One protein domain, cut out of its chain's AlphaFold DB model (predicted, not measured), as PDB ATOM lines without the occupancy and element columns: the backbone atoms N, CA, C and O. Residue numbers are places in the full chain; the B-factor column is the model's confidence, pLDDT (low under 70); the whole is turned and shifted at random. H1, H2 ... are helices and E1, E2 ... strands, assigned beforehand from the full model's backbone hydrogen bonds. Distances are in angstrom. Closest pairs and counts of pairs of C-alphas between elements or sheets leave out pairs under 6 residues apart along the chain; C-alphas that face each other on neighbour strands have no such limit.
ATOM      1  N   GLN A  82     172.675 160.635 124.072       45.97
ATOM      2  CA  GLN A  82     171.947 161.852 123.672       45.97
ATOM      3  C   GLN A  82     170.750 162.365 124.518       45.97
ATOM      4  O   GLN A  82     170.487 163.556 124.447       45.97
ATOM      5  N   ALA A  83     170.072 161.574 125.351       48.22
ATOM      6  CA  ALA A  83     168.867 161.958 126.081       48.22
ATOM      7  C   ALA A  83     169.184 162.715 127.391       48.22
ATOM      8  O   ALA A  83     170.131 162.348 128.096       48.22
ATOM      9  N   PRO A  84     168.427 163.775 127.737       56.84
ATOM     10  CA  PRO A  84     168.624 164.508 128.986       56.84
ATOM     11  C   PRO A  84     168.120 163.738 130.205       56.84
ATOM     12  O   PRO A  84     167.147 162.985 130.133       56.84
ATOM     13  N   ASN A  85     168.721 164.019 131.361       66.62
ATOM     14  CA  ASN A  85     168.142 163.610 132.633       66.62
ATOM     15  C   ASN A  85     166.822 164.348 132.857       66.62
ATOM     16  O   ASN A  85     166.762 165.563 132.657       66.62
ATOM     17  N   THR A  86     165.803 163.632 133.327       73.00
ATOM     18  CA  THR A  86     164.473 164.193 133.605       73.00
ATOM     19  C   THR A  86     164.219 164.213 135.103       73.00
ATOM     20  O   THR A  86     164.506 163.242 135.804       73.00
ATOM     21  N   HIS A  87     163.713 165.333 135.612       80.94
ATOM     22  CA  HIS A  87     163.404 165.489 137.028       80.94
ATOM     23  C   HIS A  87     162.169 164.668 137.418       80.94
ATOM     24  O   HIS A  87     161.150 164.706 136.736       80.94
ATOM     25  N   VAL A  88     162.212 164.029 138.591       79.50
ATOM     26  CA  VAL A  88     161.106 163.226 139.150       79.50
ATOM     27  C   VAL A  88     159.774 163.977 139.307       79.50
ATOM     28  O   VAL A  88     158.724 163.353 139.328       79.50
ATOM     29  N   LEU A  89     159.778 165.316 139.366       85.06
ATOM     30  CA  LEU A  89     158.549 166.112 139.422       85.06
ATOM     31  C   LEU A  89     157.733 166.012 138.128       85.06
ATOM     32  O   LEU A  89     156.549 166.321 138.129       85.06
ATOM     33  N   LEU A  90     158.365 165.611 137.025       80.44
ATOM     34  CA  LEU A  90     157.696 165.462 135.740       80.44
ATOM     35  C   LEU A  90     157.098 164.078 135.523       80.44
ATOM     36  O   LEU A  90     156.491 163.842 134.482       80.44
ATOM     37  N   GLU A  91     157.260 163.180 136.490       75.56
ATOM     38  CA  GLU A  91     156.588 161.892 136.477       75.56
ATOM     39  C   GLU A  91     155.090 162.052 136.715       75.56
ATOM     40  O   GLU A  91     154.630 162.960 137.418       75.56
ATOM     41  N   MET A  92     154.333 161.124 136.131       74.19
ATOM     42  CA  MET A  92     152.880 161.103 136.220       74.19
ATOM     43  C   MET A  92     152.422 161.095 137.684       74.19
ATOM     44  O   MET A  92     152.745 160.189 138.450       74.19
ATOM     45  N   GLY A  93     151.648 162.111 138.061       73.12
ATOM     46  CA  GLY A  93     151.031 162.229 139.378       73.12
ATOM     47  C   GLY A  93     151.960 162.686 140.505       73.12
ATOM     48  O   GLY A  93     151.494 162.756 141.640       73.12
ATOM     49  N   ILE A  94     153.237 163.000 140.237       81.19
ATOM     50  CA  ILE A  94     154.183 163.415 141.289       81.19
ATOM     51  C   ILE A  94     154.046 164.899 141.630       81.19
ATOM     52  O   ILE A  94     153.850 165.227 142.801       81.19
ATOM     53  N   LEU A  95     154.155 165.801 140.648       87.06
ATOM     54  CA  LEU A  95     153.948 167.234 140.876       87.06
ATOM     55  C   LEU A  95     152.461 167.570 140.796       87.06
ATOM     56  O   LEU A  95     151.834 167.450 139.739       87.06
ATOM     57  N   MET A  96     151.937 168.058 141.915       86.19
ATOM     58  CA  MET A  96     150.538 168.431 142.082       86.19
ATOM     59  C   MET A  96     150.458 169.891 142.520       86.19
ATOM     60  O   MET A  96     151.212 170.319 143.393       86.19
ATOM     61  N   LEU A  97     149.549 170.662 141.933       88.38
ATOM     62  CA  LEU A  97     149.335 172.063 142.282       88.38
ATOM     63  C   LEU A  97     147.889 172.284 142.698       88.38
ATOM     64  O   LEU A  97     146.965 171.736 142.101       88.38
ATOM     65  N   GLU A  98     147.701 173.178 143.651       87.81
ATOM     66  CA  GLU A  98     146.443 173.881 143.842       87.81
ATOM     67  C   GLU A  98     146.670 175.347 143.478       87.81
ATOM     68  O   GLU A  98     147.567 175.997 144.016       87.81
ATOM     69  N   ILE A  99     145.853 175.883 142.577       90.06
ATOM     70  CA  ILE A  99     145.893 177.290 142.188       90.06
ATOM     71  C   ILE A  99     144.513 177.887 142.439       90.06
ATOM     72  O   ILE A  99     143.520 177.430 141.875       90.06
ATOM     73  N   ARG A 100     144.451 178.928 143.266       87.94
ATOM     74  CA  ARG A 100     143.220 179.686 143.524       87.94
ATOM     75  C   ARG A 100     143.064 180.826 142.524       87.94
ATOM     76  O   ARG A 100     144.051 181.314 141.970       87.94
ATOM     77  N   GLU A 101     141.828 181.281 142.329       86.00
ATOM     78  CA  GLU A 101     141.500 182.422 141.459       86.00
ATOM     79  C   GLU A 101     142.322 183.682 141.809       86.00
ATOM     80  O   GLU A 101     142.796 184.391 140.922       86.00
ATOM     81  N   ASP A 102     142.573 183.922 143.101       86.69
ATOM     82  CA  ASP A 102     143.383 185.047 143.597       86.69
ATOM     83  C   ASP A 102     144.896 184.910 143.322       86.69
ATOM     84  O   ASP A 102     145.681 185.809 143.627       86.69
ATOM     85  N   GLY A 103     145.319 183.796 142.724       84.56
ATOM     86  CA  GLY A 103     146.700 183.515 142.364       84.56
ATOM     87  C   GLY A 103     147.543 182.895 143.477       84.56
ATOM     88  O   GLY A 103     148.719 182.616 143.216       84.56
ATOM     89  N   ARG A 104     146.984 182.648 144.674       88.25
ATOM     90  CA  ARG A 104     147.645 181.804 145.682       88.25
ATOM     91  C   ARG A 104     147.858 180.406 145.116       88.25
ATOM     92  O   ARG A 104     147.021 179.879 144.380       88.25
ATOM     93  N   THR A 105     149.009 179.829 145.434       89.56
ATOM     94  CA  THR A 105     149.427 178.544 144.885       89.56
ATOM     95  C   THR A 105     150.052 177.693 145.968       89.56
ATOM     96  O   THR A 105     150.942 178.168 146.671       89.56
ATOM     97  N   THR A 106     149.599 176.449 146.048       88.81
ATOM     98  CA  THR A 106     150.201 175.392 146.856       88.81
ATOM     99  C   THR A 106     150.850 174.399 145.898       88.81
ATOM    100  O   THR A 106     150.211 173.965 144.936       88.81
ATOM    101  N   VAL A 107     152.119 174.072 146.122       90.19
ATOM    102  CA  VAL A 107     152.892 173.128 145.308       90.19
ATOM    103  C   VAL A 107     153.202 171.906 146.153       90.19
ATOM    104  O   VAL A 107     153.848 172.024 147.192       90.19
ATOM    105  N   CYS A 108     152.779 170.737 145.687       86.88
ATOM    106  CA  CYS A 108     152.897 169.490 146.424       86.88
ATOM    107  C   CYS A 108     153.644 168.423 145.630       86.88
ATOM    108  O   CYS A 108     153.563 168.357 144.401       86.88
ATOM    109  N   VAL A 109     154.314 167.541 146.368       85.81
ATOM    110  CA  VAL A 109     154.872 166.290 145.848       85.81
ATOM    111  C   VAL A 109     154.067 165.125 146.393       85.81
ATOM    112  O   VAL A 109     153.913 165.006 147.608       85.81
ATOM    113  N   ARG A 110     153.580 164.253 145.510       80.69
ATOM    114  CA  ARG A 110     152.937 162.990 145.887       80.69
ATOM    115  C   ARG A 110     153.980 161.896 146.071       80.69
ATOM    116  O   ARG A 110     154.794 161.662 145.182       80.69
ATOM    117  N   VAL A 111     153.942 161.215 147.211       78.50
ATOM    118  CA  VAL A 111     154.865 160.122 147.561       78.50
ATOM    119  C   VAL A 111     154.070 159.001 148.233       78.50
ATOM    120  O   VAL A 111     153.164 159.311 149.002       78.50
ATOM    121  N   PRO A 112     154.351 157.708 147.994       76.75
ATOM    122  CA  PRO A 112     153.719 156.628 148.749       76.75
ATOM    123  C   PRO A 112     153.911 156.779 150.238       76.75
ATOM    124  O   PRO A 112     154.988 157.169 150.694       76.75
ATOM    125  N   ARG A 113     152.886 156.389 150.990       75.50
ATOM    126  CA  ARG A 113     152.934 156.450 152.447       75.50
ATOM    127  C   ARG A 113     154.091 155.628 153.023       75.50
ATOM    128  O   ARG A 113     154.807 156.124 153.885       75.50
ATOM    129  N   GLU A 114     154.350 154.448 152.461       73.94
ATOM    130  CA  GLU A 114     155.433 153.548 152.889       73.94
ATOM    131  C   GLU A 114     156.840 154.171 152.822       73.94
ATOM    132  O   GLU A 114     157.726 153.770 153.572       73.94
ATOM    133  N   TYR A 115     157.058 155.181 151.970       74.31
ATOM    134  CA  TYR A 115     158.337 155.900 151.890       74.31
ATOM    135  C   TYR A 115     158.422 157.110 152.815       74.31
ATOM    136  O   TYR A 115     159.489 157.713 152.934       74.31
ATOM    137  N   VAL A 116     157.305 157.479 153.440       74.62
ATOM    138  CA  VAL A 116     157.205 158.636 154.324       74.62
ATOM    139  C   VAL A 116     157.141 158.234 155.788       74.62
ATOM    140  O   VAL A 116     157.566 159.028 156.613       74.62
ATOM    141  N   ASP A 117     156.702 157.021 156.135       69.50
ATOM    142  CA  ASP A 117     156.495 156.615 157.535       69.50
ATOM    143  C   ASP A 117     157.708 156.891 158.456       69.50
ATOM    144  O   ASP A 117     157.515 157.378 159.573       69.50
ATOM    145  N   ASP A 118     158.939 156.730 157.950       68.31
ATOM    146  CA  ASP A 118     160.199 157.025 158.660       68.31
ATOM    147  C   ASP A 118     160.936 158.303 158.176       68.31
ATOM    148  O   ASP A 118     162.092 158.535 158.541       68.31
ATOM    149  N   SER A 119     160.309 159.144 157.344       70.25
ATOM    150  CA  SER A 119     160.940 160.331 156.741       70.25
ATOM    151  C   SER A 119     160.589 161.648 157.450       70.25
ATOM    152  O   SER A 119     159.651 161.732 158.250       70.25
ATOM    153  N   LEU A 120     161.351 162.720 157.171       65.69
ATOM    154  CA  LEU A 120     161.094 164.045 157.763       65.69
ATOM    155  C   LEU A 120     159.704 164.563 157.384       65.69
ATOM    156  O   LEU A 120     159.048 165.250 158.175       65.69
ATOM    157  N   SER A 121     159.261 164.217 156.178       67.12
ATOM    158  CA  SER A 121     157.980 164.630 155.631       67.12
ATOM    159  C   SER A 121     156.809 164.257 156.533       67.12
ATOM    160  O   SER A 121     155.948 165.116 156.727       67.12
ATOM    161  N   ASN A 122     156.826 163.081 157.182       65.94
ATOM    162  CA  ASN A 122     155.755 162.613 158.080       65.94
ATOM    163  C   ASN A 122     155.432 163.592 159.223       65.94
ATOM    164  O   ASN A 122     154.310 163.625 159.731       65.94
ATOM    165  N   SER A 123     156.424 164.390 159.631       63.91
ATOM    166  CA  SER A 123     156.328 165.299 160.777       63.91
ATOM    167  C   SER A 123     156.110 166.769 160.408       63.91
ATOM    168  O   SER A 123     155.648 167.527 161.256       63.91
ATOM    169  N   TYR A 124     156.463 167.196 159.192       59.84
ATOM    170  CA  TYR A 124     156.562 168.628 158.858       59.84
ATOM    171  C   TYR A 124     155.868 169.052 157.565       59.84
ATOM    172  O   TYR A 124     155.613 170.243 157.402       59.84
ATOM    173  N   GLY A 125     155.598 168.121 156.647       56.50
ATOM    174  CA  GLY A 125     155.181 168.464 155.286       56.50
ATOM    175  C   GLY A 125     153.931 167.753 154.790       56.50
ATOM    176  O   GLY A 125     153.420 168.154 153.750       56.50
ATOM    177  N   VAL A 126     153.430 166.726 155.488       61.59
ATOM    178  CA  VAL A 126     152.244 165.999 155.019       61.59
ATOM    179  C   VAL A 126     150.994 166.867 155.135       61.59
ATOM    180  O   VAL A 126     150.543 167.177 156.235       61.59
ATOM    181  N   ILE A 127     150.372 167.170 153.998       64.75
ATOM    182  CA  ILE A 127     148.986 167.629 153.945       64.75
ATOM    183  C   ILE A 127     148.111 166.410 154.235       64.75
ATOM    184  O   ILE A 127     147.824 165.603 153.349       64.75
ATOM    185  N   ARG A 128     147.739 166.225 155.504       55.50
ATOM    186  CA  ARG A 128     146.859 165.125 155.908       55.50
ATOM    187  C   ARG A 128     145.424 165.442 155.501       55.50
ATOM    188  O   ARG A 128     144.950 166.561 155.695       55.50
ATOM    189  N   GLN A 129     144.727 164.423 154.999       47.47
ATOM    190  CA  GLN A 129     143.306 164.472 154.632       47.47
ATOM    191  C   GLN A 129     142.439 165.074 155.762       47.47
ATOM    192  O   GLN A 129     141.492 165.815 155.487       47.47
ATOM    193  N   ASP A 130     142.851 164.865 157.019       42.97
ATOM    194  CA  ASP A 130     142.050 165.124 158.219       42.97
ATOM    195  C   ASP A 130     142.484 166.364 159.035       42.97
ATOM    196  O   ASP A 130     141.831 166.704 160.021       42.97
ATOM    197  N   GLU A 131     143.555 167.075 158.653       45.56
ATOM    198  CA  GLU A 131     144.128 168.186 159.450       45.56
ATOM    199  C   GLU A 131     143.550 169.582 159.135       45.56
ATOM    200  O   GLU A 131     144.186 170.616 159.330       45.56
ATOM    201  N   GLY A 132     142.262 169.633 158.785       37.81
ATOM    202  CA  GLY A 132     141.408 170.687 159.339       37.81
ATOM    203  C   GLY A 132     141.501 172.080 158.715       37.81
ATOM    204  O   GLY A 132     141.479 173.083 159.424       37.81
ATOM    205  N   THR A 133     141.428 172.166 157.392       40.31
ATOM    206  CA  THR A 133     140.544 173.180 156.798       40.31
ATOM    207  C   THR A 133     139.496 172.416 156.004       40.31
ATOM    208  O   THR A 133     139.814 171.400 155.403       40.31
ATOM    209  N   THR A 134     138.235 172.847 156.001       45.19
ATOM    210  CA  THR A 134     137.129 172.227 155.231       45.19
ATOM    211  C   THR A 134     137.438 172.002 153.738       45.19
ATOM    212  O   THR A 134     136.695 171.307 153.051       45.19
ATOM    213  N   ASP A 135     138.546 172.567 153.262       48.53
ATOM    214  CA  ASP A 135     139.135 172.424 151.945       48.53
ATOM    215  C   ASP A 135     139.886 171.081 151.739       48.53
ATOM    216  O   ASP A 135     139.787 170.544 150.645       48.53
ATOM    217  N   SER A 136     140.537 170.453 152.737       50.22
ATOM    218  CA  SER A 136     141.459 169.297 152.551       50.22
ATOM    219  C   SER A 136     140.827 168.012 151.994       50.22
ATOM    220  O   SER A 136     141.490 167.233 151.308       50.22
ATOM    221  N   ARG A 137     139.537 167.780 152.247       53.62
ATOM    222  CA  ARG A 137     138.839 166.574 151.775       53.62
ATOM    223  C   ARG A 137     138.676 166.557 150.252       53.62
ATOM    224  O   ARG A 137     138.871 165.526 149.626       53.62
ATOM    225  N   GLN A 138     138.391 167.713 149.651       57.34
ATOM    226  CA  GLN A 138     138.238 167.853 148.195       57.34
ATOM    227  C   GLN A 138     139.560 167.640 147.449       57.34
ATOM    228  O   GLN A 138     139.565 167.234 146.289       57.34
ATOM    229  N   TYR A 139     140.674 167.904 148.131       59.75
ATOM    230  CA  TYR A 139     142.016 167.739 147.595       59.75
ATOM    231  C   TYR A 139     142.333 166.252 147.470       59.75
ATOM    232  O   TYR A 139     142.709 165.793 146.397       59.75
ATOM    233  N   SER A 140     142.121 165.488 148.546       54.34
ATOM    234  CA  SER A 140     142.320 164.038 148.523       54.34
ATOM    235  C   SER A 140     141.323 163.350 147.584       54.34
ATOM    236  O   SER A 140     141.744 162.487 146.831       54.34
ATOM    237  N   GLU A 141     140.064 163.801 147.494       60.97
ATOM    238  CA  GLU A 141     139.092 163.244 146.538       60.97
ATOM    239  C   GLU A 141     139.541 163.399 145.074       60.97
ATOM    240  O   GLU A 141     139.488 162.427 144.324       60.97
ATOM    241  N   PHE A 142     140.030 164.576 144.656       63.34
ATOM    242  CA  PHE A 142     140.571 164.742 143.301       63.34
ATOM    243  C   PHE A 142     141.837 163.910 143.085       63.34
ATOM    244  O   PHE A 142     141.964 163.245 142.061       63.34
ATOM    245  N   TRP A 143     142.765 163.930 144.040       63.44
ATOM    246  CA  TRP A 143     144.064 163.267 143.914       63.44
ATOM    247  C   TRP A 143     143.987 161.736 144.001       63.44
ATOM    248  O   TRP A 143     144.778 161.041 143.361       63.44
ATOM    249  N   GLU A 144     143.024 161.196 144.746       58.34
ATOM    250  CA  GLU A 144     142.704 159.766 144.790       58.34
ATOM    251  C   GLU A 144     141.942 159.338 143.530       58.34
ATOM    252  O   GLU A 144     142.256 158.293 142.960       58.34
ATOM    253  N   ALA A 145     141.004 160.163 143.040       56.47
ATOM    254  CA  ALA A 145     140.229 159.876 141.832       56.47
ATOM    255  C   ALA A 145     141.027 160.033 140.526       56.47
ATOM    256  O   ALA A 145     140.717 159.360 139.543       56.47
ATOM    257  N   SER A 146     142.040 160.911 140.483       55.34
ATOM    258  CA  SER A 146     142.834 161.167 139.271       55.34
ATOM    259  C   SER A 146     143.841 160.059 138.960       55.34
ATOM    260  O   SER A 146     144.376 160.023 137.851       55.34
ATOM    261  N   THR A 147     144.101 159.136 139.895       55.06
ATOM    262  CA  THR A 147     145.054 158.042 139.675       55.06
ATOM    263  C   THR A 147     144.404 156.691 139.464       55.06
ATOM    264  O   THR A 147     143.726 156.153 140.331       55.06
ATOM    265  N   VAL A 148     144.762 156.084 138.334       47.88
ATOM    266  CA  VAL A 148     144.444 154.700 137.951       47.88
ATOM    267  C   VAL A 148     145.030 153.669 138.934       47.88
ATOM    268  O   VAL A 148     144.618 152.513 138.928       47.88
ATOM    269  N   THR A 149     145.982 154.051 139.791       51.44
ATOM    270  CA  THR A 149     146.853 153.087 140.477       51.44
ATOM    271  C   THR A 149     146.428 152.673 141.885       51.44
ATOM    272  O   THR A 149     146.982 151.702 142.381       51.44
ATOM    273  N   GLY A 150     145.441 153.305 142.535       55.88
ATOM    274  CA  GLY A 150     144.943 152.845 143.849       55.88
ATOM    275  C   GLY A 150     146.000 152.784 144.967       55.88
ATOM    276  O   GLY A 150     145.831 152.039 145.931       55.88
ATOM    277  N   ILE A 151     147.103 153.525 144.827       61.78
ATOM    278  CA  ILE A 151     148.243 153.478 145.750       61.78
ATOM    279  C   ILE A 151     148.083 154.521 146.850       61.78
ATOM    280  O   ILE A 151     147.877 155.705 146.567       61.78
ATOM    281  N   ASP A 152     148.198 154.055 148.098       70.88
ATOM    282  CA  ASP A 152     148.166 154.898 149.291       70.88
ATOM    283  C   ASP A 152     149.386 155.820 149.308       70.88
ATOM    284  O   ASP A 152     150.546 155.397 149.327       70.88
ATOM    285  N   SER A 153     149.105 157.112 149.266       74.12
ATOM    286  CA  SER A 153     150.103 158.150 149.086       74.12
ATOM    287  C   SER A 153     149.792 159.348 149.956       74.12
ATOM    288  O   SER A 153     148.638 159.639 150.261       74.12
ATOM    289  N   VAL A 154     150.844 160.068 150.304       76.38
ATOM    290  CA  VAL A 154     150.805 161.318 151.041       76.38
ATOM    291  C   VAL A 154     151.300 162.450 150.155       76.38
ATOM    292  O   VAL A 154     152.041 162.240 149.189       76.38
ATOM    293  N   LEU A 155     150.887 163.665 150.491       78.56
ATOM    294  CA  LEU A 155     151.291 164.863 149.771       78.56
ATOM    295  C   LEU A 155     152.122 165.747 150.662       78.56
ATOM    296  O   LEU A 155     151.721 166.060 151.776       78.56
ATOM    297  N   ILE A 156     153.279 166.132 150.147       83.00
ATOM    298  CA  ILE A 156     154.264 166.933 150.850       83.00
ATOM    299  C   ILE A 156     154.189 168.351 150.297       83.00
ATOM    300  O   ILE A 156     154.445 168.541 149.107       83.00
ATOM    301  N   ASP A 157     153.848 169.334 151.132       86.31
ATOM    302  CA  ASP A 157     153.882 170.748 150.749       86.31
ATOM    303  C   ASP A 157     155.337 171.203 150.564       86.31
ATOM    304  O   ASP A 157     156.144 171.201 151.498       86.31
ATOM    305  N   ILE A 158     155.675 171.596 149.338       91.00
ATOM    306  CA  ILE A 158     156.998 172.090 148.960       91.00
ATOM    307  C   ILE A 158     156.965 173.543 148.480       91.00
ATOM    308  O   ILE A 158     157.963 174.028 147.948       91.00
ATOM    309  N   THR A 159     155.854 174.257 148.684       90.75
ATOM    310  CA  THR A 159     155.605 175.619 148.174       90.75
ATOM    311  C   THR A 159     156.734 176.591 148.508       90.75
ATOM    312  O   THR A 159     157.099 177.444 147.701       90.75
ATOM    313  N   THR A 160     157.328 176.462 149.695       90.69
ATOM    314  CA  THR A 160     158.395 177.356 150.163       90.69
ATOM    315  C   THR A 160     159.803 176.882 149.806       90.69
ATOM    316  O   THR A 160     160.775 177.529 150.201       90.69
ATOM    317  N   SER A 161     159.953 175.755 149.106       94.31
ATOM    318  CA  SER A 161     161.262 175.181 148.802       94.31
ATOM    319  C   SER A 161     162.053 176.075 147.838       94.31
ATOM    320  O   SER A 161     161.598 176.332 146.721       94.31
ATOM    321  N   PRO A 162     163.280 176.503 148.196       94.50
ATOM    322  CA  PRO A 162     164.173 177.187 147.265       94.50
ATOM    323  C   PRO A 162     164.487 176.370 146.005       94.50
ATOM    324  O   PRO A 162     164.775 176.958 144.962       94.50
ATOM    325  N   LEU A 163     164.398 175.034 146.080       92.75
ATOM    326  CA  LEU A 163     164.660 174.150 144.943       92.75
ATOM    327  C   LEU A 163     163.648 174.331 143.811       92.75
ATOM    328  O   LEU A 163     164.021 174.148 142.658       92.75
ATOM    329  N   LEU A 164     162.423 174.796 144.093       93.69
ATOM    330  CA  LEU A 164     161.467 175.158 143.039       93.69
ATOM    331  C   LEU A 164     162.016 176.248 142.110       93.69
ATOM    332  O   LEU A 164     161.684 176.279 140.930       93.69
ATOM    333  N   LYS A 165     162.878 177.128 142.625       91.25
ATOM    334  CA  LYS A 165     163.470 178.234 141.864       91.25
ATOM    335  C   LYS A 165     164.761 177.833 141.172       91.25
ATOM    336  O   LYS A 165     165.057 178.320 140.084       91.25
ATOM    337  N   SER A 166     165.558 177.009 141.848       86.50
ATOM    338  CA  SER A 166     166.949 176.768 141.475       86.50
ATOM    339  C   SER A 166     167.177 175.479 140.697       86.50
ATOM    340  O   SER A 166     168.085 175.438 139.868       86.50
ATOM    341  N   ASP A 167     166.388 174.430 140.943       86.12
ATOM    342  CA  ASP A 167     166.536 173.189 140.187       86.12
ATOM    343  C   ASP A 167     166.085 173.405 138.739       86.12
ATOM    344  O   ASP A 167     165.177 174.187 138.453       86.12
ATOM    345  N   LYS A 168     166.723 172.697 137.802       79.38
ATOM    346  CA  LYS A 168     166.190 172.554 136.441       79.38
ATOM    347  C   LYS A 168     165.472 171.235 136.330       79.38
ATOM    348  O   LYS A 168     165.946 170.236 136.867       79.38
ATOM    349  N   LEU A 169     164.384 171.254 135.578       76.75
ATOM    350  CA  LEU A 169     163.586 170.075 135.284       76.75
ATOM    351  C   LEU A 169     164.292 169.105 134.325       76.75
ATOM    352  O   LEU A 169     163.985 167.916 134.322       76.75
ATOM    353  N   TYR A 170     165.262 169.609 133.554       71.44
ATOM    354  CA  TYR A 170     166.101 168.821 132.659       71.44
ATOM    355  C   TYR A 170     167.536 169.329 132.660       71.44
ATOM    356  O   TYR A 170     167.779 170.524 132.825       71.44
ATOM    357  N   PHE A 171     168.489 168.426 132.439       60.03
ATOM    358  CA  PHE A 171     169.868 168.798 132.129       60.03
ATOM    359  C   PHE A 171     170.614 167.666 131.415       60.03
ATOM    360  O   PHE A 171     170.291 166.485 131.571       60.03
ATOM    361  N   ALA A 172     171.630 168.022 130.628       54.69
ATOM    362  CA  ALA A 172     172.557 167.055 130.052       54.69
ATOM    363  C   ALA A 172     173.650 166.720 131.080       54.69
ATOM    364  O   ALA A 172     174.220 167.626 131.678       54.69
ATOM    365  N   ILE A 173     174.000 165.439 131.244       50.25
ATOM    366  CA  ILE A 173     175.042 164.966 132.190       50.25
ATOM    367  C   ILE A 173     176.409 165.648 131.967       50.25
ATOM    368  O   ILE A 173     177.253 165.659 132.857       50.25
ATOM    369  N   GLN A 174     176.640 166.253 130.796       47.88
ATOM    370  CA  GLN A 174     177.842 167.053 130.551       47.88
ATOM    371  C   GLN A 174     177.926 168.325 131.412       47.88
ATOM    372  O   GLN A 174     178.986 168.942 131.425       47.88
ATOM    373  N   PRO A 190     171.199 167.107 122.535       49.09
ATOM    374  CA  PRO A 190     171.059 166.270 121.351       49.09
ATOM    375  C   PRO A 190     169.734 165.490 121.381       49.09
ATOM    376  O   PRO A 190     169.314 165.018 122.427       49.09
ATOM    377  N   GLY A 191     169.057 165.354 120.241       50.28
ATOM    378  CA  GLY A 191     167.826 164.556 120.145       50.28
ATOM    379  C   GLY A 191     166.526 165.247 120.576       50.28
ATOM    380  O   GLY A 191     165.485 164.605 120.511       50.28
ATOM    381  N   LEU A 192     166.552 166.532 120.955       53.75
ATOM    382  CA  LEU A 192     165.341 167.310 121.250       53.75
ATOM    383  C   LEU A 192     165.206 168.520 120.312       53.75
ATOM    384  O   LEU A 192     166.036 169.435 120.384       53.75
ATOM    385  N   PRO A 193     164.177 168.562 119.448       55.22
ATOM    386  CA  PRO A 193     163.900 169.729 118.621       55.22
ATOM    387  C   PRO A 193     163.625 170.973 119.492       55.22
ATOM    388  O   PRO A 193     163.016 170.905 120.560       55.22
ATOM    389  N   ASN A 194     164.121 172.143 119.075       54.97
ATOM    390  CA  ASN A 194     163.886 173.406 119.803       54.97
ATOM    391  C   ASN A 194     162.448 173.926 119.611       54.97
ATOM    392  O   ASN A 194     161.960 174.729 120.401       54.97
ATOM    393  N   ASP A 195     161.808 173.489 118.536       52.38
ATOM    394  CA  ASP A 195     160.510 173.894 118.007       52.38
ATOM    395  C   ASP A 195     159.327 173.132 118.623       52.38
ATOM    396  O   ASP A 195     158.182 173.544 118.448       52.38
ATOM    397  N   THR A 196     159.588 172.094 119.420       56.88
ATOM    398  CA  THR A 196     158.557 171.242 120.025       56.88
ATOM    399  C   THR A 196     158.490 171.355 121.547       56.88
ATOM    400  O   THR A 196     158.016 170.462 122.228       56.88
ATOM    401  N   ARG A 197     158.915 172.467 122.152       72.75
ATOM    402  CA  ARG A 197     158.808 172.630 123.614       72.75
ATOM    403  C   ARG A 197     157.447 173.194 124.002       72.75
ATOM    404  O   ARG A 197     157.256 174.412 124.028       72.75
ATOM    405  N   THR A 198     156.480 172.314 124.260       75.44
ATOM    406  CA  THR A 198     155.106 172.717 124.595       75.44
ATOM    407  C   THR A 198     154.571 172.038 125.859       75.44
ATOM    408  O   THR A 198     154.891 170.889 126.161       75.44
ATOM    409  N   LEU A 199     153.748 172.769 126.607       79.94
ATOM    410  CA  LEU A 199     152.800 172.215 127.569       79.94
ATOM    411  C   LEU A 199     151.517 171.880 126.829       79.94
ATOM    412  O   LEU A 199     151.040 172.716 126.064       79.94
ATOM    413  N   SER A 200     150.947 170.709 127.088       81.06
ATOM    414  CA  SER A 200     149.599 170.367 126.651       81.06
ATOM    415  C   SER A 200     148.671 170.276 127.853       81.06
ATOM    416  O   SER A 200     149.012 169.639 128.845       81.06
ATOM    417  N   PHE A 201     147.512 170.916 127.770       81.38
ATOM    418  CA  PHE A 201     146.538 171.001 128.846       81.38
ATOM    419  C   PHE A 201     145.307 170.171 128.516       81.38
ATOM    420  O   PHE A 201     144.724 170.305 127.440       81.38
ATOM    421  N   ARG A 202     144.873 169.362 129.479       78.75
ATOM    422  CA  ARG A 202     143.552 168.747 129.490       78.75
ATOM    423  C   ARG A 202     142.761 169.326 130.651       78.75
ATOM    424  O   ARG A 202     143.104 169.091 131.805       78.75
ATOM    425  N   ILE A 203     141.739 170.114 130.335       79.69
ATOM    426  CA  ILE A 203     140.959 170.859 131.325       79.69
ATOM    427  C   ILE A 203     139.599 170.199 131.497       79.69
ATOM    428  O   ILE A 203     138.910 169.901 130.522       79.69
ATOM    429  N   TRP A 204     139.217 170.010 132.749       77.44
ATOM    430  CA  TRP A 204     137.986 169.359 133.144       77.44
ATOM    431  C   TRP A 204     137.252 170.152 134.217       77.44
ATOM    432  O   TRP A 204     137.882 170.869 134.993       77.44
ATOM    433  N   ASP A 205     135.939 169.963 134.308       77.62
ATOM    434  CA  ASP A 205     135.164 170.393 135.470       77.62
ATOM    435  C   ASP A 205     135.120 169.270 136.505       77.62
ATOM    436  O   ASP A 205     134.919 168.099 136.173       77.62
ATOM    437  N   TRP A 206     135.268 169.630 137.777       72.88
ATOM    438  CA  TRP A 206     135.012 168.710 138.873       72.88
ATOM    439  C   TRP A 206     133.538 168.733 139.256       72.88
ATOM    440  O   TRP A 206     133.008 169.746 139.729       72.88
ATOM    441  N   ASN A 207     132.879 167.591 139.098       70.06
ATOM    442  CA  ASN A 207     131.524 167.400 139.565       70.06
ATOM    443  C   ASN A 207     131.547 166.988 141.044       70.06
ATOM    444  O   ASN A 207     131.915 165.870 141.402       70.06
ATOM    445  N   ARG A 208     131.143 167.924 141.913       65.56
ATOM    446  CA  ARG A 208     131.093 167.707 143.366       65.56
ATOM    447  C   ARG A 208     130.037 166.686 143.787       65.56
ATOM    448  O   ARG A 208     130.208 166.073 144.833       65.56
ATOM    449  N   ASP A 209     128.969 166.507 143.012       68.25
ATOM    450  CA  ASP A 209     127.837 165.665 143.416       68.25
ATOM    451  C   ASP A 209     128.170 164.171 143.337       68.25
ATOM    452  O   ASP A 209     127.580 163.360 144.050       68.25
ATOM    453  N   ASN A 210     129.117 163.797 142.473       67.56
ATOM    454  CA  ASN A 210     129.533 162.410 142.271       67.56
ATOM    455  C   ASN A 210     131.051 162.190 142.390       67.56
ATOM    456  O   ASN A 210     131.501 161.072 142.144       67.56
ATOM    457  N   SER A 211     131.818 163.221 142.762       65.81
ATOM    458  CA  SER A 211     133.285 163.197 142.859       65.81
ATOM    459  C   SER A 211     133.956 162.676 141.580       65.81
ATOM    460  O   SER A 211     134.883 161.869 141.632       65.81
ATOM    461  N   GLN A 212     133.456 163.105 140.416       66.62
ATOM    462  CA  GLN A 212     133.996 162.714 139.114       66.62
ATOM    463  C   GLN A 212     134.424 163.915 138.278       66.62
ATOM    464  O   GLN A 212     133.882 165.017 138.356       66.62
ATOM    465  N   ILE A 213     135.400 163.651 137.416       68.19
ATOM    466  CA  ILE A 213     135.850 164.566 136.380       68.19
ATOM    467  C   ILE A 213     134.849 164.509 135.215       68.19
ATOM    468  O   ILE A 213     134.504 163.426 134.743       68.19
ATOM    469  N   GLN A 214     134.400 165.664 134.728       69.25
ATOM    470  CA  GLN A 214     133.547 165.778 133.543       69.25
ATOM    471  C   GLN A 214     134.114 166.793 132.547       69.25
ATOM    472  O   GLN A 214     134.970 167.612 132.885       69.25
ATOM    473  N   ALA A 215     133.638 166.743 131.299       69.94
ATOM    474  CA  ALA A 215     134.042 167.700 130.272       69.94
ATOM    475  C   ALA A 215     133.796 169.141 130.746       69.94
ATOM    476  O   ALA A 215     132.733 169.440 131.292       69.94
ATOM    477  N   PHE A 216     134.780 170.016 130.533       70.94
ATOM    478  CA  PHE A 216     134.697 171.419 130.934       70.94
ATOM    479  C   PHE A 216     133.545 172.115 130.190       70.94
ATOM    480  O   PHE A 216     133.525 172.169 128.960       70.94
ATOM    481  N   GLY A 217     132.550 172.591 130.936       59.81
ATOM    482  CA  GLY A 217     131.220 172.916 130.423       59.81
ATOM    483  C   GLY A 217     131.064 174.318 129.834       59.81
ATOM    484  O   GLY A 217     130.062 174.578 129.171       59.81
ATOM    485  N   THR A 218     132.024 175.228 130.048       62.38
ATOM    486  CA  THR A 218     131.936 176.618 129.559       62.38
ATOM    487  C   THR A 218     133.199 177.017 128.801       62.38
ATOM    488  O   THR A 218     134.194 177.413 129.398       62.38
ATOM    489  N   LEU A 219     133.156 176.929 127.471       60.75
ATOM    490  CA  LEU A 219     134.218 177.419 126.587       60.75
ATOM    491  C   LEU A 219     133.858 178.818 126.058       60.75
ATOM    492  O   LEU A 219     132.674 179.095 125.831       60.75
ATOM    493  N   PRO A 220     134.838 179.711 125.816       60.06
ATOM    494  CA  PRO A 220     134.592 180.932 125.061       60.06
ATOM    495  C   PRO A 220     133.966 180.615 123.698       60.06
ATOM    496  O   PRO A 220     134.317 179.631 123.047       60.06
ATOM    497  N   SER A 221     133.041 181.465 123.250       52.62
ATOM    498  CA  SER A 221     132.356 181.285 121.966       52.62
ATOM    499  C   SER A 221     133.359 181.105 120.820       52.62
ATOM    500  O   SER A 221     134.152 182.004 120.550       52.62
ATOM    501  N   GLY A 222     133.272 179.975 120.115       56.75
ATOM    502  CA  GLY A 222     134.125 179.652 118.965       56.75
ATOM    503  C   GLY A 222     135.372 178.819 119.280       56.75
ATOM    504  O   GLY A 222     136.105 178.511 118.347       56.75
ATOM    505  N   VAL A 223     135.594 178.428 120.541       62.00
ATOM    506  CA  VAL A 223     136.710 177.561 120.960       62.00
ATOM    507  C   VAL A 223     136.190 176.155 121.270       62.00
ATOM    508  O   VAL A 223     135.200 176.005 121.986       62.00
ATOM    509  N   ALA A 224     136.843 175.125 120.728       60.03
ATOM    510  CA  ALA A 224     136.580 173.723 121.060       60.03
ATOM    511  C   ALA A 224     137.516 173.239 122.182       60.03
ATOM    512  O   ALA A 224     138.601 173.784 122.358       60.03
ATOM    513  N   ILE A 225     137.125 172.193 122.919       58.75
ATOM    514  CA  ILE A 225     137.920 171.671 124.048       58.75
ATOM    515  C   ILE A 225     139.309 171.162 123.615       58.75
ATOM    516  O   ILE A 225     140.264 171.250 124.381       58.75
ATOM    517  N   ASP A 226     139.423 170.714 122.361       63.31
ATOM    518  CA  ASP A 226     140.660 170.225 121.742       63.31
ATOM    519  C   ASP A 226     141.385 171.297 120.905       63.31
ATOM    520  O   ASP A 226     142.345 170.984 120.200       63.31
ATOM    521  N   ASP A 227     140.938 172.560 120.936       63.50
ATOM    522  CA  ASP A 227     141.579 173.641 120.184       63.50
ATOM    523  C   ASP A 227     143.040 173.812 120.648       63.50
ATOM    524  O   ASP A 227     143.269 174.038 121.836       63.50
ATOM    525  N   PRO A 228     144.048 173.742 119.755       63.44
ATOM    526  CA  PRO A 228     145.457 173.917 120.111       63.44
ATOM    527  C   PRO A 228     145.767 175.203 120.885       63.44
ATOM    528  O   PRO A 228     146.682 175.208 121.706       63.44
ATOM    529  N   VAL A 229     145.016 176.285 120.658       64.69
ATOM    530  CA  VAL A 229     145.161 177.553 121.394       64.69
ATOM    531  C   VAL A 229     144.717 177.406 122.853       64.69
ATOM    532  O   VAL A 229     145.221 178.101 123.731       64.69
ATOM    533  N   TRP A 230     143.787 176.489 123.114       67.50
ATOM    534  CA  TRP A 230     143.256 176.167 124.433       67.50
ATOM    535  C   TRP A 230     144.028 175.046 125.127       67.50
ATOM    536  O   TRP A 230     144.188 175.062 126.339       67.50
ATOM    537  N   CYS A 231     144.516 174.064 124.374       72.25
ATOM    538  CA  CYS A 231     145.115 172.853 124.923       72.25
ATOM    539  C   CYS A 231     146.642 172.829 124.810       72.25
ATOM    540  O   CYS A 231     147.249 171.809 125.144       72.25
ATOM    541  N   SER A 232     147.291 173.904 124.340       76.88
ATOM    542  CA  SER A 232     148.751 173.958 124.262       76.88
ATOM    543  C   SER A 232     149.362 175.337 124.510       76.88
ATOM    544  O   SER A 232     148.771 176.375 124.223       76.88
ATOM    545  N   LYS A 233     150.584 175.349 125.047       81.00
ATOM    546  CA  LYS A 233     151.378 176.562 125.257       81.00
ATOM    547  C   LYS A 233     152.856 176.287 125.036       81.00
ATOM    548  O   LYS A 233     153.394 175.335 125.592       81.00
ATOM    549  N   THR A 234     153.537 177.134 124.270       78.12
ATOM    550  CA  THR A 234     154.995 177.048 124.127       78.12
ATOM    551  C   THR A 234     155.668 177.330 125.463       78.12
ATOM    552  O   THR A 234     155.408 178.352 126.100       78.12
ATOM    553  N   TRP A 235     156.548 176.431 125.886       76.38
ATOM    554  CA  TRP A 235     157.292 176.565 127.123       76.38
ATOM    555  C   TRP A 235     158.596 175.780 127.066       76.38
ATOM    556  O   TRP A 235     158.600 174.572 126.851       76.38
ATOM    557  N   ASP A 236     159.703 176.483 127.295       74.12
ATOM    558  CA  ASP A 236     161.050 175.923 127.258       74.12
ATOM    559  C   ASP A 236     161.399 175.154 128.544       74.12
ATOM    560  O   ASP A 236     162.190 175.605 129.371       74.12
ATOM    561  N   TRP A 237     160.823 173.970 128.712       67.94
ATOM    562  CA  TRP A 237     161.035 173.113 129.883       67.94
ATOM    563  C   TRP A 237     162.499 172.720 130.141       67.94
ATOM    564  O   TRP A 237     162.837 172.338 131.257       67.94
ATOM    565  N   VAL A 238     163.390 172.858 129.153       65.94
ATOM    566  CA  VAL A 238     164.820 172.543 129.301       65.94
ATOM    567  C   VAL A 238     165.525 173.514 130.245       65.94
ATOM    568  O   VAL A 238     166.393 173.129 131.024       65.94
ATOM    569  N   ARG A 239     165.186 174.800 130.162       71.12
ATOM    570  CA  ARG A 239     165.942 175.870 130.841       71.12
ATOM    571  C   ARG A 239     165.247 176.386 132.085       71.12
ATOM    572  O   ARG A 239     165.866 177.090 132.895       71.12
ATOM    573  N   LYS A 240     163.967 176.059 132.194       79.94
ATOM    574  CA  LYS A 240     163.034 176.630 133.145       79.94
ATOM    575  C   LYS A 240     162.984 175.808 134.426       79.94
ATOM    576  O   LYS A 240     163.158 174.587 134.417       79.94
ATOM    577  N   SER A 241     162.822 176.508 135.540       87.88
ATOM    578  CA  SER A 241     162.684 175.888 136.854       87.88
ATOM    579  C   SER A 241     161.269 175.323 137.067       87.88
ATOM    580  O   SER A 241     160.344 175.668 136.320       87.88
ATOM    581  N   PRO A 242     161.063 174.483 138.097       90.50
ATOM    582  CA  PRO A 242     159.723 174.112 138.543       90.50
ATOM    583  C   PRO A 242     158.813 175.318 138.843       90.50
ATOM    584  O   PRO A 242     157.633 175.290 138.521       90.50
ATOM    585  N   GLU A 243     159.334 176.408 139.413       92.56
ATOM    586  CA  GLU A 243     158.549 177.626 139.664       92.56
ATOM    587  C   GLU A 243     158.097 178.282 138.352       92.56
ATOM    588  O   GLU A 243     156.950 178.711 138.224       92.56
ATOM    589  N   GLU A 244     158.964 178.316 137.340       90.81
ATOM    590  CA  GLU A 244     158.595 178.859 136.033       90.81
ATOM    591  C   GLU A 244     157.535 177.999 135.322       90.81
ATOM    592  O   GLU A 244     156.700 178.557 134.611       90.81
ATOM    593  N   LEU A 245     157.508 176.675 135.538       90.00
ATOM    594  CA  LEU A 245     156.388 175.818 135.109       90.00
ATOM    595  C   LEU A 245     155.075 176.286 135.745       90.00
ATOM    596  O   LEU A 245     154.086 176.508 135.046       90.00
ATOM    597  N   VAL A 246     155.077 176.465 137.069       92.00
ATOM    598  CA  VAL A 246     153.897 176.892 137.831       92.00
ATOM    599  C   VAL A 246     153.360 178.225 137.310       92.00
ATOM    600  O   VAL A 246     152.156 178.360 137.093       92.00
ATOM    601  N   GLU A 247     154.225 179.200 137.037       92.88
ATOM    602  CA  GLU A 247     153.787 180.496 136.507       92.88
ATOM    603  C   GLU A 247     153.190 180.397 135.096       92.88
ATOM    604  O   GLU A 247     152.185 181.053 134.803       92.88
ATOM    605  N   VAL A 248     153.726 179.525 134.240       90.75
ATOM    606  CA  VAL A 248     153.174 179.294 132.897       90.75
ATOM    607  C   VAL A 248     151.794 178.644 132.960       90.75
ATOM    608  O   VAL A 248     150.905 179.058 132.205       90.75
ATOM    609  N   VAL A 249     151.596 177.690 133.876       90.81
ATOM    610  CA  VAL A 249     150.286 177.089 134.173       90.81
ATOM    611  C   VAL A 249     149.319 178.160 134.679       90.81
ATOM    612  O   VAL A 249     148.227 178.295 134.135       90.81
ATOM    613  N   LYS A 250     149.716 178.982 135.658       91.62
ATOM    614  CA  LYS A 250     148.871 180.062 136.205       91.62
ATOM    615  C   LYS A 250     148.424 181.042 135.130       91.62
ATOM    616  O   LYS A 250     147.264 181.440 135.104       91.62
ATOM    617  N   GLU A 251     149.329 181.444 134.246       90.25
ATOM    618  CA  GLU A 251     148.994 182.311 133.120       90.25
ATOM    619  C   GLU A 251     147.998 181.640 132.164       90.25
ATOM    620  O   GLU A 251     147.044 182.285 131.742       90.25
ATOM    621  N   HIS A 252     148.162 180.346 131.875       88.50
ATOM    622  CA  HIS A 252     147.211 179.604 131.049       88.50
ATOM    623  C   HIS A 252     145.812 179.544 131.699       88.50
ATOM    624  O   HIS A 252     144.816 179.870 131.053       88.50
ATOM    625  N   LEU A 253     145.728 179.251 133.001       88.00
ATOM    626  CA  LEU A 253     144.458 179.251 133.741       88.00
ATOM    627  C   LEU A 253     143.780 180.630 133.766       88.00
ATOM    628  O   LEU A 253     142.557 180.703 133.672       88.00
ATOM    629  N   ARG A 254     144.542 181.729 133.836       86.81
ATOM    630  CA  ARG A 254     143.989 183.097 133.757       86.81
ATOM    631  C   ARG A 254     143.317 183.392 132.428       86.81
ATOM    632  O   ARG A 254     142.279 184.045 132.415       86.81
ATOM    633  N   THR A 255     143.896 182.917 131.336       83.31
ATOM    634  CA  THR A 255     143.345 183.143 130.000       83.31
ATOM    635  C   THR A 255     142.108 182.282 129.749       83.31
ATOM    636  O   THR A 255     141.159 182.743 129.115       83.31
ATOM    637  N   HIS A 256     142.109 181.046 130.252       80.50
ATOM    638  CA  HIS A 256     141.168 180.020 129.806       80.50
ATOM    639  C   HIS A 256     140.183 179.559 130.885       80.50
ATOM    640  O   HIS A 256     139.024 179.324 130.585       80.50
ATOM    641  N   VAL A 257     140.571 179.474 132.155       82.75
ATOM    642  CA  VAL A 257     139.702 178.889 133.192       82.75
ATOM    643  C   VAL A 257     139.001 179.954 134.028       82.75
ATOM    644  O   VAL A 257     137.789 179.889 134.216       82.75
ATOM    645  N   TRP A 258     139.722 180.983 134.474       84.94
ATOM    646  CA  TRP A 258     139.164 182.017 135.361       84.94
ATOM    647  C   TRP A 258     138.179 182.970 134.676       84.94
ATOM    648  O   TRP A 258     137.515 183.758 135.344       84.94
ATOM    649  N   CYS A 259     138.036 182.900 133.350       76.19
ATOM    650  CA  CYS A 259     136.960 183.599 132.650       76.19
ATOM    651  C   CYS A 259     135.573 183.005 132.962       76.19
ATOM    652  O   CYS A 259     134.563 183.671 132.729       76.19
ATOM    653  N   ASN A 260     135.513 181.790 133.522       74.81
ATOM    654  CA  ASN A 260     134.295 181.202 134.051       74.81
ATOM    655  C   ASN A 260     134.089 181.643 135.518       74.81
ATOM    656  O   ASN A 260     134.799 181.163 136.406       74.81
ATOM    657  N   PRO A 261     133.096 182.507 135.814       72.38
ATOM    658  CA  PRO A 261     132.894 183.064 137.154       72.38
ATOM    659  C   PRO A 261     132.504 182.007 138.197       72.38
ATOM    660  O   PRO A 261     132.570 182.271 139.398       72.38
ATOM    661  N   GLY A 262     132.091 180.817 137.750       76.94
ATOM    662  CA  GLY A 262     131.743 179.701 138.615       76.94
ATOM    663  C   GLY A 262     132.943 178.997 139.242       76.94
ATOM    664  O   GLY A 262     132.728 178.263 140.196       76.94
ATOM    665  N   VAL A 263     134.176 179.207 138.766       81.25
ATOM    666  CA  VAL A 263     135.364 178.486 139.253       81.25
ATOM    667  C   VAL A 263     136.048 179.262 140.383       81.25
ATOM    668  O   VAL A 263     136.263 180.465 140.281       81.25
ATOM    669  N   GLU A 264     136.400 178.575 141.471       83.69
ATOM    670  CA  GLU A 264     137.112 179.159 142.625       83.69
ATOM    671  C   GLU A 264     138.599 178.781 142.646       83.69
ATOM    672  O   GLU A 264     139.470 179.561 143.041       83.69
ATOM    673  N   ARG A 265     138.882 177.537 142.264       86.06
ATOM    674  CA  ARG A 265     140.195 176.913 142.394       86.06
ATOM    675  C   ARG A 265     140.379 175.846 141.324       86.06
ATOM    676  O   ARG A 265     139.405 175.311 140.803       86.06
ATOM    677  N   CYS A 266     141.627 175.536 141.019       86.12
ATOM    678  CA  CYS A 266     142.019 174.493 140.089       86.12
ATOM    679  C   CYS A 266     143.029 173.584 140.767       86.12
ATOM    680  O   CYS A 266     143.997 174.072 141.356       86.12
ATOM    681  N   PHE A 267     142.842 172.281 140.610       85.31
ATOM    682  CA  PHE A 267     143.897 171.317 140.870       85.31
ATOM    683  C   PHE A 267     144.582 170.960 139.570       85.31
ATOM    684  O   PHE A 267     143.931 170.781 138.541       85.31
ATOM    685  N   VAL A 268     145.902 170.879 139.619       86.38
ATOM    686  CA  VAL A 268     146.733 170.607 138.458       86.38
ATOM    687  C   VAL A 268     147.630 169.423 138.761       86.38
ATOM    688  O   VAL A 268     148.204 169.341 139.843       86.38
ATOM    689  N   GLN A 269     147.757 168.527 137.794       84.06
ATOM    690  CA  GLN A 269     148.610 167.352 137.857       84.06
ATOM    691  C   GLN A 269     149.490 167.301 136.615       84.06
ATOM    692  O   GLN A 269     149.012 167.511 135.498       84.06
ATOM    693  N   VAL A 270     150.768 166.978 136.802       80.88
ATOM    694  CA  VAL A 270     151.618 166.537 135.694       80.88
ATOM    695  C   VAL A 270     151.275 165.084 135.360       80.88
ATOM    696  O   VAL A 270     151.357 164.219 136.223       80.88
ATOM    697  N   GLU A 271     150.888 164.799 134.117       71.56
ATOM    698  CA  GLU A 271     150.511 163.443 133.660       71.56
ATOM    699  C   GLU A 271     151.682 162.649 133.080       71.56
ATOM    700  O   GLU A 271     151.517 161.577 132.504       71.56
ATOM    701  N   GLY A 272     152.885 163.191 133.204       62.75
ATOM    702  CA  GLY A 272     154.064 162.637 132.579       62.75
ATOM    703  C   GLY A 272     154.464 163.392 131.321       62.75
ATOM    704  O   GLY A 272     153.681 164.054 130.627       62.75
ATOM    705  N   PHE A 273     155.746 163.268 131.024       58.88
ATOM    706  CA  PHE A 273     156.309 163.636 129.743       58.88
ATOM    707  C   PHE A 273     155.936 162.552 128.727       58.88
ATOM    708  O   PHE A 273     156.121 161.364 128.999       58.88
ATOM    709  N   ASN A 274     155.392 162.931 127.565       50.12
ATOM    710  CA  ASN A 274     155.079 161.965 126.514       50.12
ATOM    711  C   ASN A 274     156.378 161.480 125.847       50.12
ATOM    712  O   ASN A 274     156.721 161.890 124.741       50.12
ATOM    713  N   LEU A 275     157.133 160.638 126.552       46.84
ATOM    714  CA  LEU A 275     158.371 160.029 126.074       46.84
ATOM    715  C   LEU A 275     158.123 158.967 124.992       46.84
ATOM    716  O   LEU A 275     159.075 158.574 124.329       46.84
ATOM    717  N   TYR A 276     156.885 158.488 124.816       41.19
ATOM    718  CA  TYR A 276     156.594 157.289 124.010       41.19
ATOM    719  C   TYR A 276     155.365 157.398 123.095       41.19
ATOM    720  O   TYR A 276     154.910 156.390 122.564       41.19
ATOM    721  N   GLY A 277     154.818 158.597 122.889       38.91
ATOM    722  CA  GLY A 277     153.824 158.849 121.841       38.91
ATOM    723  C   GLY A 277     154.467 158.881 120.454       38.91
ATOM    724  O   GLY A 277     155.685 158.795 120.333       38.91
ATOM    725  N   ASP A 278     153.667 159.090 119.406       38.34
ATOM    726  CA  ASP A 278     154.154 159.162 118.012       38.34
ATOM    727  C   ASP A 278     155.221 160.257 117.777       38.34
ATOM    728  O   ASP A 278     155.886 160.280 116.741       38.34
ATOM    729  N   SER A 279     155.408 161.176 118.733       47.09
ATOM    730  CA  SER A 279     156.514 162.141 118.759       47.09
ATOM    731  C   SER A 279     157.068 162.297 120.191       47.09
ATOM    732  O   SER A 279     156.613 163.157 120.954       47.09
ATOM    733  N   PRO A 280     158.002 161.411 120.595       46.31
ATOM    734  CA  PRO A 280     158.660 161.422 121.896       46.31
ATOM    735  C   PRO A 280     159.273 162.773 122.246       46.31
ATOM    736  O   PRO A 280     160.130 163.285 121.535       46.31
ATOM    737  N   GLY A 281     158.884 163.310 123.395       51.72
ATOM    738  CA  GLY A 281     159.531 164.464 123.997       51.72
ATOM    739  C   GLY A 281     159.083 165.839 123.499       51.72
ATOM    740  O   GLY A 281     159.693 166.843 123.850       51.72
ATOM    741  N   ASP A 282     157.979 165.907 122.761       57.00
ATOM    742  CA  ASP A 282     157.447 167.165 122.226       57.00
ATOM    743  C   ASP A 282     156.425 167.848 123.155       57.00
ATOM    744  O   ASP A 282     156.008 168.991 122.943       57.00
ATOM    745  N   LYS A 283     155.930 167.143 124.178       68.75
ATOM    746  CA  LYS A 283     154.846 167.651 125.032       68.75
ATOM    747  C   LYS A 283     154.987 167.175 126.469       68.75
ATOM    748  O   LYS A 283     155.116 165.977 126.725       68.75
ATOM    749  N   LEU A 284     154.888 168.116 127.406       74.62
ATOM    750  CA  LEU A 284     154.580 167.814 128.801       74.62
ATOM    751  C   LEU A 284     153.069 167.937 129.002       74.62
ATOM    752  O   LEU A 284     152.498 168.997 128.742       74.62
ATOM    753  N   ASN A 285     152.430 166.858 129.450       76.94
ATOM    754  CA  ASN A 285     150.984 166.824 129.635       76.94
ATOM    755  C   ASN A 285     150.603 167.288 131.043       76.94
ATOM    756  O   ASN A 285     151.176 166.842 132.038       76.94
ATOM    757  N   ILE A 286     149.609 168.164 131.109       83.38
ATOM    758  CA  ILE A 286     149.079 168.769 132.322       83.38
ATOM    759  C   ILE A 286     147.571 168.526 132.361       83.38
ATOM    760  O   ILE A 286     146.844 168.974 131.473       83.38
ATOM    761  N   THR A 287     147.085 167.861 133.402       81.12
ATOM    762  CA  THR A 287     145.651 167.772 133.690       81.12
ATOM    763  C   THR A 287     145.262 168.883 134.649       81.12
ATOM    764  O   THR A 287     145.948 169.126 135.639       81.12
ATOM    765  N   VAL A 288     144.142 169.544 134.372       83.88
ATOM    766  CA  VAL A 288     143.539 170.575 135.216       83.88
ATOM    767  C   VAL A 288     142.115 170.151 135.552       83.88
ATOM    768  O   VAL A 288     141.326 169.888 134.648       83.88
ATOM    769  N   ALA A 289     141.767 170.144 136.834       82.12
ATOM    770  CA  ALA A 289     140.389 170.049 137.298       82.12
ATOM    771  C   ALA A 289     139.954 171.369 137.934       82.12
ATOM    772  O   ALA A 289     140.488 171.791 138.962       82.12
ATOM    773  N   ALA A 290     138.975 172.014 137.311       81.94
ATOM    774  CA  ALA A 290     138.355 173.243 137.764       81.94
ATOM    775  C   ALA A 290     137.257 172.932 138.786       81.94
ATOM    776  O   ALA A 290     136.330 172.170 138.520       81.94
ATOM    777  N   PHE A 291     137.361 173.525 139.973       78.62
ATOM    778  CA  PHE A 291     136.412 173.324 141.060       78.62
ATOM    779  C   PHE A 291     135.471 174.523 141.177       78.62
ATOM    780  O   PHE A 291     135.940 175.667 141.271       78.62
ATOM    781  N   PRO A 292     134.148 174.286 141.232       73.38
ATOM    782  CA  PRO A 292     133.186 175.368 141.332       73.38
ATOM    783  C   PRO A 292     133.257 176.053 142.703       73.38
ATOM    784  O   PRO A 292     133.653 175.422 143.687       73.38
ATOM    785  N   ARG A 293     132.840 177.321 142.788       74.25
ATOM    786  CA  ARG A 293     132.604 178.042 144.049       74.25
ATOM    787  C   ARG A 293     131.570 177.283 144.879       74.25
ATOM    788  O   ARG A 293     130.579 176.791 144.342       74.25
TER     789      ARG A 293
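Overview. This is residues 82 to 174 and 190 to 293 of the 295 residues of the protein "F-box domain-containing protein" of Orbilia oligospora (UniProt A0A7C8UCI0). One strongly twisted sheet of eight strands, E2 to E9, makes the core; it curls round the long helix H5 on one side and round the shorter H2 on the other. At one end, the small strand E1 pairs with residues 170 to 171 close to a cut in the chain, while the loop of residues 216 to 227 lies far from the mean of the C-alphas. The printed part has 197 residues with five named helices and nine named strands, in the order E1 E2 E3 H1 H2 E4 H3 E5 E6 H4 E7 H5 E8 E9. The sheet is branched and mixed, antiparallel but for the parallel pair E5 and E9; the class is mixed, helices and strands, with under half of the residues in named elements. The whole is compact, with a radius of gyration of the C-alphas of 16.9 A and spans of 51 by 48 by 29 A.

Along the chain. E1, residues 85 to 87, begins with C-alpha 85 at (168.142, 163.610, 132.633). E2 is residues 95 to 100, 16.6 A long, and E3 is residues 105 to 112, 22.7 A long. H1 is residues 121 to 124, H2 residues 136 to 145, 14.3 A long, E4 residues 153 to 157, and H3 residues 163 to 166. After the cut come E5, residues 198 to 207, 28.4 A long, E6, residues 212 to 215, H4, residues 228 to 231, and E7, residues 232 to 234. H5, residues 242 to 256, runs 21.3 A from C-alpha 242 at (159.723, 174.112, 138.543). E8 is residues 263 to 273, 27.4 A long, and E9, residues 283 to 292, 28.2 A long, ends with C-alpha 292 at (133.186, 175.368, 141.332).

Arrangement. E2 and E3 form a hairpin, antiparallel at 150 degrees, with N 98 and O 106 2.9 A apart, within hydrogen-bond range. On the other side of E3 lies the edge strand E4, antiparallel, with N 109 and O 156 at 2.9 A. E8 lies on the other side of E2, antiparallel at 162 degrees, with N 97 and O 268 at 2.8 A. E8 and E9 form a hairpin, with N 289 and O 267 at 2.8 A. E9 and E5 are parallel at 25 degrees, with N 202 and O 286 at 2.8 A. E5 has three neighbours: E6 beside residues 204 to 207 and E7 beside residues 198 to 201 lie on one side of it, E9 on the other. E5 and E6 form a hairpin with N 205 and O 214 at 2.9 A; N 199 and O 233 of E5 and E7 are 2.8 A apart. H5 is on the sheet, and its closest C-alphas to E2 are Lys 250 and Ile 99, 7.2 A apart. H2 is on it too; the closest C-alphas of H2 and E6 are those of Ala 145 and Gln 212, 7.4 A apart, and the closest of H2 and E8 are those of Phe 142 and Phe 267, 7.8 A apart. H1 only grazes the sheet with residues 121 to 124, and H4 stands at the sheet's level, at a height of 1.7 A. H3 is not on the sheet, but touches residues 242 to 244 of H5, closest at C-alphas Leu 164 and Pro 242, 4.9 A. In H2 and H5 every O i to N i+4 pair is within hydrogen-bond range; H1, H3 and H4 are too short for such a pair, and their single O i to N i+3 pair is within range in H1 and H3 but not in H4.

Size, cuts and confidence. The two C-alphas farthest apart, those of Asp 118 and Gly 222, are 52.6 A apart. Residues 175 to 189 are not printed, and C-alphas 174 and 190 are 11.5 A apart across this cut. Of the links that are printed whole, H1 to H2 and E6 to H4 are long. The mean pLDDT of the printed part is 71.3; 85 residues are under 70, among them 120 to 151, 217 to 230 and 272 to 283.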